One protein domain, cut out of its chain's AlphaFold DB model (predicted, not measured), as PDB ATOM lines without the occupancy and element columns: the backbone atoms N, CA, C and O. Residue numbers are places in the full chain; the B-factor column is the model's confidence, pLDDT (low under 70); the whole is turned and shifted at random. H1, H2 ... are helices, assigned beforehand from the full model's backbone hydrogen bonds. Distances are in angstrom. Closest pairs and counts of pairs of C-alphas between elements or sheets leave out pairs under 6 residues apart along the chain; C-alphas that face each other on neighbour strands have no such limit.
ATOM      1  N   ALA A   2     194.089 154.782 201.277       75.62
ATOM      2  CA  ALA A   2     194.938 155.980 201.143       75.62
ATOM      3  C   ALA A   2     194.869 156.651 199.753       75.62
ATOM      4  O   ALA A   2     194.745 157.866 199.680       75.62
ATOM      5  N   LEU A   3     194.851 155.865 198.669       79.06
ATOM      6  CA  LEU A   3     194.691 156.376 197.300       79.06
ATOM      7  C   LEU A   3     193.373 157.151 197.096       79.06
ATOM      8  O   LEU A   3     193.376 158.225 196.508       79.06
ATOM      9  N   ILE A   4     192.261 156.632 197.629       79.50
ATOM     10  CA  ILE A   4     190.938 157.275 197.546       79.50
ATOM     11  C   ILE A   4     190.947 158.607 198.309       79.50
ATOM     12  O   ILE A   4     190.365 159.582 197.851       79.50
ATOM     13  N   LEU A   5     191.646 158.667 199.447       78.50
ATOM     14  CA  LEU A   5     191.784 159.895 200.236       78.50
ATOM     15  C   LEU A   5     192.635 160.951 199.534       78.50
ATOM     16  O   LEU A   5     192.300 162.130 199.590       78.50
ATOM     17  N   GLU A   6     193.721 160.545 198.876       79.50
ATOM     18  CA  GLU A   6     194.522 161.468 198.066       79.50
ATOM     19  C   GLU A   6     193.723 161.990 196.869       79.50
ATOM     20  O   GLU A   6     193.741 163.189 196.601       79.50
ATOM     21  N   TYR A   7     192.931 161.138 196.219       78.44
ATOM     22  CA  TYR A   7     192.007 161.571 195.172       78.44
ATOM     23  C   TYR A   7     190.957 162.562 195.701       78.44
ATOM     24  O   TYR A   7     190.743 163.618 195.108       78.44
ATOM     25  N   GLY A   8     190.372 162.282 196.871       76.19
ATOM     26  CA  GLY A   8     189.453 163.194 197.554       76.19
ATOM     27  C   GLY A   8     190.083 164.555 197.866       76.19
ATOM     28  O   GLY A   8     189.432 165.583 197.691       76.19
ATOM     29  N   LYS A   9     191.365 164.594 198.260       75.00
ATOM     30  CA  LYS A   9     192.101 165.858 198.442       75.00
ATOM     31  C   LYS A   9     192.298 166.632 197.150       75.00
ATOM     32  O   LYS A   9     192.127 167.845 197.161       75.00
ATOM     33  N   LEU A  10     192.651 165.947 196.063       75.06
ATOM     34  CA  LEU A  10     192.849 166.575 194.756       75.06
ATOM     35  C   LEU A  10     191.547 167.186 194.219       75.06
ATOM     36  O   LEU A  10     191.574 168.285 193.671       75.06
ATOM     37  N   ILE A  11     190.406 166.516 194.430       73.06
ATOM     38  CA  ILE A  11     189.085 167.035 194.031       73.06
ATOM     39  C   ILE A  11     188.665 168.233 194.886       73.06
ATOM     40  O   ILE A  11     188.067 169.164 194.355       73.06
ATOM     41  N   ARG A  12     189.016 168.251 196.179       68.44
ATOM     42  CA  ARG A  12     188.689 169.328 197.135       68.44
ATOM     43  C   ARG A  12     189.438 170.650 196.869       68.44
ATOM     44  O   ARG A  12     189.371 171.559 197.695       68.44
ATOM     45  N   ASN A  13     190.175 170.789 195.764       63.12
ATOM     46  CA  ASN A  13     190.816 172.058 195.417       63.12
ATOM     47  C   ASN A  13     189.787 173.204 195.409       63.12
ATOM     48  O   ASN A  13     188.674 173.035 194.918       63.12
ATOM     49  N   LYS A  14     190.168 174.351 195.990       57.03
ATOM     50  CA  LYS A  14     189.271 175.443 196.428       57.03
ATOM     51  C   LYS A  14     188.322 176.002 195.360       57.03
ATOM     52  O   LYS A  14     187.308 176.583 195.727       57.03
ATOM     53  N   ASP A  15     188.635 175.806 194.084       60.56
ATOM     54  CA  ASP A  15     187.875 176.341 192.952       60.56
ATOM     55  C   ASP A  15     186.881 175.328 192.356       60.56
ATOM     56  O   ASP A  15     186.206 175.621 191.370       60.56
ATOM     57  N   ASN A  16     186.781 174.126 192.934       57.94
ATOM     58  CA  ASN A  16     185.895 173.076 192.452       57.94
ATOM     59  C   ASN A  16     184.606 173.013 193.304       57.94
ATOM     60  O   ASN A  16     184.674 172.641 194.477       57.94
ATOM     61  N   PRO A  17     183.420 173.344 192.752       53.41
ATOM     62  CA  PRO A  17     182.155 173.354 193.497       53.41
ATOM     63  C   PRO A  17     181.667 171.955 193.912       53.41
ATOM     64  O   PRO A  17     180.699 171.827 194.664       53.41
ATOM     65  N   PHE A  18     182.314 170.889 193.438       56.59
ATOM     66  CA  PHE A  18     181.930 169.522 193.765       56.59
ATOM     67  C   PHE A  18     182.395 169.126 195.171       56.59
ATOM     68  O   PHE A  18     183.579 168.932 195.450       56.59
ATOM     69  N   THR A  19     181.427 168.944 196.071       66.00
ATOM     70  CA  THR A  19     181.666 168.370 197.398       66.00
ATOM     71  C   THR A  19     181.970 166.876 197.272       66.00
ATOM     72  O   THR A  19     181.095 166.070 196.959       66.00
ATOM     73  N   PHE A  20     183.217 166.482 197.543       70.88
ATOM     74  CA  PHE A  20     183.584 165.070 197.643       70.88
ATOM     75  C   PHE A  20     182.953 164.461 198.903       70.88
ATOM     76  O   PHE A  20     183.357 164.771 200.026       70.88
ATOM     77  N   ARG A  21     181.950 163.598 198.719       75.12
ATOM     78  CA  ARG A  21     181.323 162.821 199.795       75.12
ATOM     79  C   ARG A  21     181.815 161.385 199.722       75.12
ATOM     80  O   ARG A  21     181.744 160.755 198.672       75.12
ATOM     81  N   PHE A  22     182.295 160.870 200.846       76.38
ATOM     82  CA  PHE A  22     182.784 159.503 200.954       76.38
ATOM     83  C   PHE A  22     182.112 158.806 202.131       76.38
ATOM     84  O   PHE A  22     182.171 159.296 203.258       76.38
ATOM     85  N   ILE A  23     181.481 157.664 201.863       83.31
ATOM     86  CA  ILE A  23     180.847 156.818 202.872       83.31
ATOM     87  C   ILE A  23     181.604 155.496 202.909       83.31
ATOM     88  O   ILE A  23     181.866 154.889 201.872       83.31
ATOM     89  N   LEU A  24     181.945 155.054 204.118       84.81
ATOM     90  CA  LEU A  24     182.561 153.760 204.360       84.81
ATOM     91  C   LEU A  24     181.660 152.940 205.268       84.81
ATOM     92  O   LEU A  24     181.334 153.377 206.368       84.81
ATOM     93  N   ALA A  25     181.305 151.742 204.819       87.50
ATOM     94  CA  ALA A  25     180.524 150.782 205.583       87.50
ATOM     95  C   ALA A  25     181.289 149.461 205.697       87.50
ATOM     96  O   ALA A  25     182.045 149.083 204.799       87.50
ATOM     97  N   GLY A  26     181.105 148.761 206.813       86.88
ATOM     98  CA  GLY A  26     181.740 147.474 207.059       86.88
ATOM     99  C   GLY A  26     181.548 146.991 208.493       86.88
ATOM    100  O   GLY A  26     181.054 147.718 209.351       86.88
ATOM    101  N   ASP A  27     181.990 145.765 208.746       86.94
ATOM    102  CA  ASP A  27     182.000 145.149 210.070       86.94
ATOM    103  C   ASP A  27     183.413 144.620 210.350       86.94
ATOM    104  O   ASP A  27     183.957 143.800 209.604       86.94
ATOM    105  N   GLU A  28     184.017 145.127 211.424       88.50
ATOM    106  CA  GLU A  28     185.371 144.782 211.862       88.50
ATOM    107  C   GLU A  28     185.493 143.321 212.323       88.50
ATOM    108  O   GLU A  28     186.590 142.759 212.310       88.50
ATOM    109  N   SER A  29     184.359 142.717 212.692       87.88
ATOM    110  CA  SER A  29     184.214 141.328 213.133       87.88
ATOM    111  C   SER A  29     183.900 140.345 211.998       87.88
ATOM    112  O   SER A  29     183.526 139.199 212.252       87.88
ATOM    113  N   GLN A  30     184.004 140.805 210.748       87.94
ATOM    114  CA  GLN A  30     183.787 140.004 209.546       87.94
ATOM    115  C   GLN A  30     184.962 140.141 208.561       87.94
ATOM    116  O   GLN A  30     184.774 140.171 207.338       87.94
ATOM    117  N   THR A  31     186.196 140.262 209.063       85.00
ATOM    118  CA  THR A  31     187.395 140.408 208.222       85.00
ATOM    119  C   THR A  31     187.936 139.059 207.740       85.00
ATOM    120  O   THR A  31     188.745 138.414 208.392       85.00
ATOM    121  N   ILE A  32     187.512 138.621 206.554       74.75
ATOM    122  CA  ILE A  32     187.877 137.291 206.016       74.75
ATOM    123  C   ILE A  32     189.351 137.223 205.594       74.75
ATOM    124  O   ILE A  32     190.026 136.200 205.741       74.75
ATOM    125  N   CYS A  33     189.884 138.349 205.118       75.62
ATOM    126  CA  CYS A  33     191.318 138.547 204.992       75.62
ATOM    127  C   CYS A  33     191.811 139.266 206.257       75.62
ATOM    128  O   CYS A  33     191.287 140.346 206.551       75.62
ATOM    129  N   PRO A  34     192.793 138.720 207.000       65.88
ATOM    130  CA  PRO A  34     193.354 139.372 208.176       65.88
ATOM    131  C   PRO A  34     194.167 140.603 207.751       65.88
ATOM    132  O   PRO A  34     195.388 140.574 207.659       65.88
ATOM    133  N   SER A  35     193.463 141.695 207.470       67.25
ATOM    134  CA  SER A  35     194.024 142.981 207.055       67.25
ATOM    135  C   SER A  35     194.452 143.844 208.242       67.25
ATOM    136  O   SER A  35     195.016 144.917 208.043       67.25
ATOM    137  N   GLY A  36     194.165 143.402 209.475       67.94
ATOM    138  CA  GLY A  36     194.318 144.233 210.670       67.94
ATOM    139  C   GLY A  36     193.418 145.468 210.619       67.94
ATOM    140  O   GLY A  36     193.785 146.515 211.144       67.94
ATOM    141  N   PHE A  37     192.278 145.377 209.927       79.69
ATOM    142  CA  PHE A  37     191.326 146.473 209.850       79.69
ATOM    143  C   PHE A  37     190.763 146.788 211.239       79.69
ATOM    144  O   PHE A  37     190.316 145.890 211.958       79.69
ATOM    145  N   HIS A  38     190.791 148.079 211.568       84.94
ATOM    146  CA  HIS A  38     190.189 148.680 212.749       84.94
ATOM    147  C   HIS A  38     189.587 150.028 212.357       84.94
ATOM    148  O   HIS A  38     190.215 150.812 211.625       84.94
ATOM    149  N   TRP A  39     188.391 150.325 212.862       84.69
ATOM    150  CA  TRP A  39     187.729 151.597 212.565       84.69
ATOM    151  C   TRP A  39     188.515 152.807 213.071       84.69
ATOM    152  O   TRP A  39     188.580 153.820 212.377       84.69
ATOM    153  N   ASP A  40     189.172 152.687 214.225       83.56
ATOM    154  CA  ASP A  40     189.955 153.777 214.823       83.56
ATOM    155  C   ASP A  40     191.178 154.133 213.969       83.56
ATOM    156  O   ASP A  40     191.439 155.301 213.683       83.56
ATOM    157  N   TYR A  41     191.907 153.122 213.480       85.50
ATOM    158  CA  TYR A  41     193.039 153.337 212.570       85.50
ATOM    159  C   TYR A  41     192.588 153.941 211.247       85.50
ATOM    160  O   TYR A  41     193.269 154.800 210.689       85.50
ATOM    161  N   THR A  42     191.422 153.513 210.771       83.44
ATOM    162  CA  THR A  42     190.822 154.054 209.561       83.44
ATOM    163  C   THR A  42     190.502 155.532 209.757       83.44
ATOM    164  O   THR A  42     191.019 156.343 209.000       83.44
ATOM    165  N   GLN A  43     189.771 155.922 210.804       82.06
ATOM    166  CA  GLN A  43     189.476 157.334 211.096       82.06
ATOM    167  C   GLN A  43     190.731 158.193 211.249       82.06
ATOM    168  O   GLN A  43     190.810 159.254 210.637       82.06
ATOM    169  N   ASN A  44     191.743 157.714 211.976       84.81
ATOM    170  CA  ASN A  44     193.015 158.427 212.103       84.81
ATOM    171  C   ASN A  44     193.687 158.637 210.733       84.81
ATOM    172  O   ASN A  44     194.290 159.685 210.481       84.81
ATOM    173  N   LEU A  45     193.560 157.674 209.813       83.25
ATOM    174  CA  LEU A  45     194.013 157.829 208.431       83.25
ATOM    175  C   LEU A  45     193.194 158.891 207.673       83.25
ATOM    176  O   LEU A  45     193.786 159.666 206.927       83.25
ATOM    177  N   PHE A  46     191.872 158.969 207.872       80.12
ATOM    178  CA  PHE A  46     191.034 160.034 207.297       80.12
ATOM    179  C   PHE A  46     191.469 161.413 207.794       80.12
ATOM    180  O   PHE A  46     191.768 162.273 206.969       80.12
ATOM    181  N   THR A  47     191.572 161.602 209.111       79.62
ATOM    182  CA  THR A  47     191.959 162.880 209.723       79.62
ATOM    183  C   THR A  47     193.365 163.300 209.289       79.62
ATOM    184  O   THR A  47     193.562 164.414 208.808       79.62
ATOM    185  N   SER A  48     194.344 162.391 209.364       81.69
ATOM    186  CA  SER A  48     195.730 162.695 208.969       81.69
ATOM    187  C   SER A  48     195.876 163.014 207.483       81.69
ATOM    188  O   SER A  48     196.717 163.829 207.107       81.69
ATOM    189  N   ARG A  49     195.081 162.376 206.615       78.62
ATOM    190  CA  ARG A  49     195.165 162.615 205.176       78.62
ATOM    191  C   ARG A  49     194.384 163.854 204.787       78.62
ATOM    192  O   ARG A  49     194.968 164.708 204.139       78.62
ATOM    193  N   LEU A  50     193.117 163.975 205.157       75.00
ATOM    194  CA  LEU A  50     192.252 165.064 204.696       75.00
ATOM    195  C   LEU A  50     192.461 166.394 205.457       75.00
ATOM    196  O   LEU A  50     191.913 167.420 205.045       75.00
ATOM    197  N   GLY A  51     193.297 166.381 206.503       69.88
ATOM    198  CA  GLY A  51     193.739 167.544 207.271       69.88
ATOM    199  C   GLY A  51     192.851 167.853 208.478       69.88
ATOM    200  O   GLY A  51     191.678 167.491 208.506       69.88
TER     201      GLY A  51
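What this domain is: This is residues 2 to 51 of the 703 residues of an uncharacterized protein of Synechococcus sp. PCC 7117 (UniProt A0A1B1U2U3). Two short helices, H1 then H2, run the same way and meet over part of their length, while the long strand-free link between them runs back past them as a drawn-out loop. The turns at its two ends, residues 13 to 18 and 30 to 35, stick out. The printed part has 50 residues and no named strand; its class is all helix, though only 22 residues are in named elements. It is loose, with a radius of gyration of the C-alphas of 13.2 A, and spans 41 by 18 by 15 A.

How they stand to each other: H1, residues 2 to 11, and H2, residues 39 to 50, touch, and H2 touches H1 with residues 45 to 50 alone. Their closest C-alphas, of Lys 9 and Leu 50, are 6.3 A apart. They run the same way at a steep tilt of 35.2 degrees, only just past shallow. In H1 and H2 every O i to N i+4 pair is within hydrogen-bond range.

Where its parts are: H1 begins at C-alpha 2 (194.938, 155.980, 201.143) and is 14.4 A long. H2, 16.2 A long, ends at C-alpha 50 (192.252, 165.064, 204.696).

The domain as a whole: The C-alphas of Asp 15 and Ile 32, the two farthest apart, are 41.2 A apart. The link from H1 to H2, 27 residues, is long. The printed part has no cut. The pLDDT is under 70 at residues 12 to 19, 34 to 36 and 51.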